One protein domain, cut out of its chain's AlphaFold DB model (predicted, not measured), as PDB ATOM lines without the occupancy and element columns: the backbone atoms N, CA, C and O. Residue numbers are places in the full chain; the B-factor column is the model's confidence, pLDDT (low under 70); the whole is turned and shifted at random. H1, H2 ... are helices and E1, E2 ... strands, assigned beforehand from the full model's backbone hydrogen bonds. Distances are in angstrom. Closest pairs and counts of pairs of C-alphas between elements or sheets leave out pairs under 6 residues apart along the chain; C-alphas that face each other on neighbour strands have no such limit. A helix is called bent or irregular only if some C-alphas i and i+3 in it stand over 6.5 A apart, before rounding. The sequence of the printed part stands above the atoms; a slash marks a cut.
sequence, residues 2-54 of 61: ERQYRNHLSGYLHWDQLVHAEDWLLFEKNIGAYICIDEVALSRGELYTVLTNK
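This is residues 2 to 54 of the 61 residues of the protein "DDE transposase" of Campylobacter jejuni (UniProt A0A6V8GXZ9). A slender two-stranded hairpin, E1 and E2, makes one end of this model, and the short helix H1 sticks out at the other, with a long winding stretch of loop, residues 10 to 34, running between them. The helix has no sheet or second helix to pack on: its residues 3 to 9 stand free, as do residues 11 to 16 of the loop. The printed part has 53 residues with one named helix and then two named strands, H1, E1, E2, the strands forming an antiparallel sheet in the order E1 - E2. The class is mixed, helices and strands, though under half of the residues, 24 of the 53, are in named elements. The whole is loose, with a radius of gyration of the C-alphas of 14.0 A, and spans 38 by 29 by 19 A.

Find C-alpha 2 at (7.177, 9.259, -48.182); there H1 begins, residues 2 to 9, 9.8 A from first to last C-alpha. H1 is neither bent nor irregular, but only just: C-alphas 6 and 9 are 6.1 A apart. Next read through residues 10 to 34, 25 residues with no named helix and no named strand. At C-alpha 35, (31.262, 3.764, -26.158), you reach E1, residues 35 to 42, which is 21.4 A long from first to last C-alpha. After residues 43 to 45 comes E2, residues 46 to 53, 22.4 A long, ending at C-alpha 53, (27.335, 2.046, -27.514).

Look first at H1, where every O i to N i+4 pair is within hydrogen-bond range. H1 and E2 are apart. Go on to E1 and E2, which are antiparallel neighbours and form a hairpin, with 156 degrees between their N-to-C directions. At one end of the pair the C-alphas of Ile 35 and Asn 53 face each other at 4.5 A; at the other, those of Leu 42 and Glu 46 face each other at 5.3 A. Between the strands, find N 36 and O 52 within hydrogen-bond range at 2.8 A, and N 48 and O 40 at 2.9 A.

From Glu 2 to Lys 54 the first and last printed C-alphas are 31.4 A apart, and the two C-alphas farthest apart, those of Gln 4 and Ala 33, are 39.3 A apart. The printed part has no cut. The link from H1 to E1 is long, and the link from E1 to E2, 3 residues, is tight. Without the stretches that stand free, the body has 40 residues and spans 33 by 24 by 21 A. In the B-factor column the mean pLDDT of the printed part is 80.8; look for values under 70 at residues 2 to 4, residue 8 and residue 30.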
ATOM      1  N   GLU A   2       6.354   8.919 -49.360       67.12
ATOM      2  CA  GLU A   2       7.177   9.259 -48.182       67.12
ATOM      3  C   GLU A   2       6.807  10.591 -47.506       67.12
ATOM      4  O   GLU A   2       6.822  10.699 -46.284       67.12
ATOM      5  N   ARG A   3       6.389  11.599 -48.284       68.81
ATOM      6  CA  ARG A   3       5.985  12.913 -47.754       68.81
ATOM      7  C   ARG A   3       4.711  12.860 -46.901       68.81
ATOM      8  O   ARG A   3       4.611  13.582 -45.917       68.81
ATOM      9  N   GLN A   4       3.751  11.999 -47.248       69.69
ATOM     10  CA  GLN A   4       2.553  11.791 -46.426       69.69
ATOM     11  C   GLN A   4       2.894  11.017 -45.155       69.69
ATOM     12  O   GLN A   4       2.421  11.383 -44.084       69.69
ATOM     13  N   TYR A   5       3.770  10.016 -45.264       70.75
ATOM     14  CA  TYR A   5       4.237   9.265 -44.106       70.75
ATOM     15  C   TYR A   5       4.947  10.175 -43.096       70.75
ATOM     16  O   TYR A   5       4.546  10.213 -41.938       70.75
ATOM     17  N   ARG A   6       5.905  10.997 -43.549       74.69
ATOM     18  CA  ARG A   6       6.610  11.966 -42.691       74.69
ATOM     19  C   ARG A   6       5.655  12.948 -42.010       74.69
ATOM     20  O   ARG A   6       5.784  13.221 -40.825       74.69
ATOM     21  N   ASN A   7       4.686  13.473 -42.757       72.50
ATOM     22  CA  ASN A   7       3.832  14.545 -42.252       72.50
ATOM     23  C   ASN A   7       2.665  14.054 -41.382       72.50
ATOM     24  O   ASN A   7       2.178  14.832 -40.572       72.50
ATOM     25  N   HIS A   8       2.190  12.816 -41.561       69.88
ATOM     26  CA  HIS A   8       0.952  12.347 -40.918       69.88
ATOM     27  C   HIS A   8       1.087  11.046 -40.124       69.88
ATOM     28  O   HIS A   8       0.247  10.792 -39.269       69.88
ATOM     29  N   LEU A   9       2.099  10.211 -40.385       75.31
ATOM     30  CA  LEU A   9       2.183   8.864 -39.799       75.31
ATOM     31  C   LEU A   9       3.431   8.651 -38.942       75.31
ATOM     32  O   LEU A   9       3.384   7.884 -37.989       75.31
ATOM     33  N   SER A  10       4.538   9.328 -39.247       77.50
ATOM     34  CA  SER A  10       5.810   9.102 -38.558       77.50
ATOM     35  C   SER A  10       5.965   9.909 -37.266       77.50
ATOM     36  O   SER A  10       6.984   9.779 -36.600       77.50
ATOM     37  N   GLY A  11       5.019  10.803 -36.952       80.88
ATOM     38  CA  GLY A  11       5.125  11.709 -35.803       80.88
ATOM     39  C   GLY A  11       6.256  12.738 -35.911       80.88
ATOM     40  O   GLY A  11       6.555  13.399 -34.925       80.88
ATOM     41  N   TYR A  12       6.865  12.911 -37.093       80.94
ATOM     42  CA  TYR A  12       8.059  13.747 -37.280       80.94
ATOM     43  C   TYR A  12       7.858  15.192 -36.806       80.94
ATOM     44  O   TYR A  12       8.745  15.759 -36.183       80.94
ATOM     45  N   LEU A  13       6.678  15.770 -37.057       82.50
ATOM     46  CA  LEU A  13       6.344  17.144 -36.661       82.50
ATOM     47  C   LEU A  13       6.120  17.321 -35.150       82.50
ATOM     48  O   LEU A  13       6.179  18.445 -34.666       82.50
ATOM     49  N   HIS A  14       5.856  16.238 -34.416       84.12
ATOM     50  CA  HIS A  14       5.646  16.246 -32.963       84.12
ATOM     51  C   HIS A  14       6.814  15.615 -32.204       84.12
ATOM     52  O   HIS A  14       6.695  15.320 -31.019       84.12
ATOM     53  N   TRP A  15       7.926  15.350 -32.882       85.94
ATOM     54  CA  TRP A  15       9.084  14.765 -32.240       85.94
ATOM     55  C   TRP A  15       9.759  15.801 -31.339       85.94
ATOM     56  O   TRP A  15      10.182  16.848 -31.821       85.94
ATOM     57  N   ASP A  16       9.900  15.499 -30.047       84.19
ATOM     58  CA  ASP A  16      10.445  16.439 -29.055       84.19
ATOM     59  C   ASP A  16      11.858  16.939 -29.390       84.19
ATOM     60  O   ASP A  16      12.230  18.045 -29.012       84.19
ATOM     61  N   GLN A  17      12.645  16.144 -30.125       85.06
ATOM     62  CA  GLN A  17      13.994  16.537 -30.532       85.06
ATOM     63  C   GLN A  17      14.040  17.337 -31.835       85.06
ATOM     64  O   GLN A  17      15.108  17.796 -32.217       85.06
ATOM     65  N   LEU A  18      12.907  17.551 -32.518       86.31
ATOM     66  CA  LEU A  18      12.867  18.212 -33.825       86.31
ATOM     67  C   LEU A  18      13.537  19.595 -33.820       86.31
ATOM     68  O   LEU A  18      14.149  19.961 -34.817       86.31
ATOM     69  N   VAL A  19      13.435  20.341 -32.715       88.81
ATOM     70  CA  VAL A  19      13.957  21.714 -32.614       88.81
ATOM     71  C   VAL A  19      15.485  21.786 -32.643       88.81
ATOM     72  O   VAL A  19      16.032  22.809 -33.036       88.81
ATOM     73  N   HIS A  20      16.165  20.716 -32.224       86.19
ATOM     74  CA  HIS A  20      17.626  20.641 -32.128       86.19
ATOM     75  C   HIS A  20      18.213  19.471 -32.924       86.19
ATOM     76  O   HIS A  20      19.420  19.254 -32.895       86.19
ATOM     77  N   ALA A  21      17.377  18.724 -33.653       86.31
ATOM     78  CA  ALA A  21      17.774  17.537 -34.406       86.31
ATOM     79  C   ALA A  21      18.757  17.833 -35.551       86.31
ATOM     80  O   ALA A  21      19.396  16.904 -36.041       86.31
ATOM     81  N   GLU A  22      18.860  19.089 -35.996       84.81
ATOM     82  CA  GLU A  22      19.873  19.515 -36.972       84.81
ATOM     83  C   GLU A  22      21.275  19.594 -36.345       84.81
ATOM     84  O   GLU A  22      22.258  19.324 -37.031       84.81
ATOM     85  N   ASP A  23      21.366  19.887 -35.044       85.62
ATOM     86  CA  ASP A  23      22.633  20.030 -34.325       85.62
ATOM     87  C   ASP A  23      23.065  18.724 -33.644       85.62
ATOM     88  O   ASP A  23      24.232  18.332 -33.722       85.62
ATOM     89  N   TRP A  24      22.151  18.044 -32.942       85.81
ATOM     90  CA  TRP A  24      22.470  16.818 -32.207       85.81
ATOM     91  C   TRP A  24      21.248  15.942 -31.927       85.81
ATOM     92  O   TRP A  24      20.107  16.391 -31.888       85.81
ATOM     93  N   LEU A  25      21.512  14.660 -31.674       87.12
ATOM     94  CA  LEU A  25      20.515  13.659 -31.306       87.12
ATOM     95  C   LEU A  25      21.043  12.793 -30.169       87.12
ATOM     96  O   LEU A  25      22.134  12.232 -30.272       87.12
ATOM     97  N   LEU A  26      20.261  12.661 -29.096       84.12
ATOM     98  CA  LEU A  26      20.653  11.872 -27.928       84.12
ATOM     99  C   LEU A  26      19.625  10.789 -27.615       84.12
ATOM    100  O   LEU A  26      18.430  11.054 -27.474       84.12
ATOM    101  N   PHE A  27      20.119   9.567 -27.438       82.44
ATOM    102  CA  PHE A  27      19.330   8.413 -27.018       82.44
ATOM    103  C   PHE A  27      19.890   7.864 -25.705       82.44
ATOM    104  O   PHE A  27      20.615   6.871 -25.684       82.44
ATOM    105  N   GLU A  28      19.542   8.522 -24.600       77.69
ATOM    106  CA  GLU A  28      20.097   8.277 -23.257       77.69
ATOM    107  C   GLU A  28      20.011   6.812 -22.811       77.69
ATOM    108  O   GLU A  28      20.950   6.271 -22.234       77.69
ATOM    109  N   LYS A  29      18.905   6.135 -23.144       73.56
ATOM    110  CA  LYS A  29      18.672   4.723 -22.793       73.56
ATOM    111  C   LYS A  29      19.659   3.751 -23.441       73.56
ATOM    112  O   LYS A  29      19.689   2.590 -23.051       73.56
ATOM    113  N   ASN A  30      20.410   4.199 -24.443       69.19
ATOM    114  CA  ASN A  30      21.381   3.385 -25.160       69.19
ATOM    115  C   ASN A  30      22.829   3.726 -24.775       69.19
ATOM    116  O   ASN A  30      23.745   3.222 -25.412       69.19
ATOM    117  N   ILE A  31      23.072   4.563 -23.762       74.06
ATOM    118  CA  ILE A  31      24.429   4.888 -23.299       74.06
ATOM    119  C   ILE A  31      24.886   3.820 -22.297       74.06
ATOM    120  O   ILE A  31      24.206   3.558 -21.309       74.06
ATOM    121  N   GLY A  32      26.039   3.207 -22.564       73.69
ATOM    122  CA  GLY A  32      26.649   2.158 -21.743       73.69
ATOM    123  C   GLY A  32      28.105   2.472 -21.423       73.69
ATOM    124  O   GLY A  32      28.623   3.522 -21.811       73.69
ATOM    125  N   ALA A  33      28.782   1.564 -20.721       78.12
ATOM    126  CA  ALA A  33      30.171   1.779 -20.311       78.12
ATOM    127  C   ALA A  33      31.150   1.693 -21.498       78.12
ATOM    128  O   ALA A  33      32.229   2.285 -21.462       78.12
ATOM    129  N   TYR A  34      30.765   0.981 -22.563       80.06
ATOM    130  CA  TYR A  34      31.581   0.801 -23.761       80.06
ATOM    131  C   TYR A  34      31.054   1.636 -24.924       80.06
ATOM    132  O   TYR A  34      30.217   1.192 -25.710       80.06
ATOM    133  N   ILE A  35      31.591   2.846 -25.065       81.62
ATOM    134  CA  ILE A  35      31.262   3.764 -26.158       81.62
ATOM    135  C   ILE A  35      32.357   3.791 -27.229       81.62
ATOM    136  O   ILE A  35      33.544   3.640 -26.941       81.62
ATOM    137  N   CYS A  36      31.944   3.994 -28.475       84.00
ATOM    138  CA  CYS A  36      32.808   4.276 -29.614       84.00
ATOM    139  C   CYS A  36      32.440   5.640 -30.194       84.00
ATOM    140  O   CYS A  36      31.261   5.995 -30.237       84.00
ATOM    141  N   ILE A  37      33.452   6.366 -30.655       89.44
ATOM    142  CA  ILE A  37      33.308   7.617 -31.396       89.44
ATOM    143  C   ILE A  37      33.691   7.320 -32.843       89.44
ATOM    144  O   ILE A  37      34.703   6.658 -33.075       89.44
ATOM    145  N   ASP A  38      32.874   7.778 -33.781       88.25
ATOM    146  CA  ASP A  38      33.116   7.660 -35.217       88.25
ATOM    147  C   ASP A  38      32.725   8.959 -35.935       88.25
ATOM    148  O   ASP A  38      31.984   9.777 -35.380       88.25
ATOM    149  N   GLU A  39      33.200   9.151 -37.163       88.81
ATOM    150  CA  GLU A  39      32.852  10.303 -38.001       88.81
ATOM    151  C   GLU A  39      32.260   9.841 -39.333       88.81
ATOM    152  O   GLU A  39      32.852   9.041 -40.058       88.81
ATOM    153  N   VAL A  40      31.087  10.373 -39.678       86.56
ATOM    154  CA  VAL A  40      30.363  10.018 -40.899       86.56
ATOM    155  C   VAL A  40      30.109  11.271 -41.720       86.56
ATOM    156  O   VAL A  40      29.429  12.198 -41.282       86.56
ATOM    157  N   ALA A  41      30.628  11.280 -42.946       86.56
ATOM    158  CA  ALA A  41      30.286  12.289 -43.937       86.56
ATOM    159  C   ALA A  41      28.972  11.895 -44.627       86.56
ATOM    160  O   ALA A  41      28.931  10.939 -45.408       86.56
ATOM    161  N   LEU A  42      27.896  12.628 -44.343       79.44
ATOM    162  CA  LEU A  42      26.656  12.520 -45.103       79.44
ATOM    163  C   LEU A  42      26.774  13.327 -46.404       79.44
ATOM    164  O   LEU A  42      27.630  14.198 -46.587       79.44
ATOM    165  N   SER A  43      25.924  12.993 -47.374       75.81
ATOM    166  CA  SER A  43      25.886  13.693 -48.660       75.81
ATOM    167  C   SER A  43      25.712  15.202 -48.467       75.81
ATOM    168  O   SER A  43      25.012  15.606 -47.551       75.81
ATOM    169  N   ARG A  44      26.237  16.017 -49.395       77.06
ATOM    170  CA  ARG A  44      26.200  17.500 -49.364       77.06
ATOM    171  C   ARG A  44      27.190  18.165 -48.396       77.06
ATOM    172  O   ARG A  44      27.074  19.361 -48.161       77.06
ATOM    173  N   GLY A  45      28.221  17.441 -47.954       76.69
ATOM    174  CA  GLY A  45      29.359  18.026 -47.232       76.69
ATOM    175  C   GLY A  45      29.147  18.161 -45.726       76.69
ATOM    176  O   GLY A  45      29.897  18.877 -45.073       76.69
ATOM    177  N   GLU A  46      28.140  17.479 -45.185       83.00
ATOM    178  CA  GLU A  46      27.839  17.468 -43.759       83.00
ATOM    179  C   GLU A  46      28.665  16.369 -43.074       83.00
ATOM    180  O   GLU A  46      28.655  15.217 -43.512       83.00
ATOM    181  N   LEU A  47      29.398  16.720 -42.015       85.12
ATOM    182  CA  LEU A  47      30.192  15.785 -41.218       85.12
ATOM    183  C   LEU A  47      29.560  15.647 -39.837       85.12
ATOM    184  O   LEU A  47      29.383  16.643 -39.137       85.12
ATOM    185  N   TYR A  48      29.259  14.415 -39.444       85.25
ATOM    186  CA  TYR A  48      28.652  14.106 -38.157       85.25
ATOM    187  C   TYR A  48      29.586  13.249 -37.318       85.25
ATOM    188  O   TYR A  48      30.104  12.239 -37.791       85.25
ATOM    189  N   THR A  49      29.744  13.612 -36.050       88.19
ATOM    190  CA  THR A  49      30.355  12.740 -35.047       88.19
ATOM    191  C   THR A  49      29.269  11.865 -34.433       88.19
ATOM    192  O   THR A  49      28.289  12.368 -33.882       88.19
ATOM    193  N   VAL A  50      29.432  10.549 -34.515       85.31
ATOM    194  CA  VAL A  50      28.472   9.574 -33.996       85.31
ATOM    195  C   VAL A  50      29.055   8.911 -32.755       85.31
ATOM    196  O   VAL A  50      30.139   8.331 -32.796       85.31
ATOM    197  N   LEU A  51      28.309   8.952 -31.649       84.75
ATOM    198  CA  LEU A  51      28.615   8.172 -30.452       84.75
ATOM    199  C   LEU A  51      27.721   6.934 -30.405       84.75
ATOM    200  O   LEU A  51      26.497   7.043 -30.336       84.75
ATOM    201  N   THR A  52      28.336   5.752 -30.435       83.31
ATOM    202  CA  THR A  52      27.620   4.467 -30.439       83.31
ATOM    203  C   THR A  52      28.046   3.610 -29.257       83.31
ATOM    204  O   THR A  52      29.236   3.405 -29.022       83.31
ATOM    205  N   ASN A  53      27.077   3.056 -28.533       82.88
ATOM    206  CA  ASN A  53      27.335   2.046 -27.514       82.88
ATOM    207  C   ASN A  53      27.581   0.672 -28.161       82.88
ATOM    208  O   ASN A  53      26.761   0.172 -28.933       82.88
ATOM    209  N   LYS A  54      28.720   0.059 -27.834       76.44
ATOM    210  CA  LYS A  54      29.161  -1.242 -28.353       76.44
ATOM    211  C   LYS A  54      28.631  -2.423 -27.540       76.44
ATOM    212  O   LYS A  54      28.798  -3.553 -27.992       76.44
TER     213      LYS A  54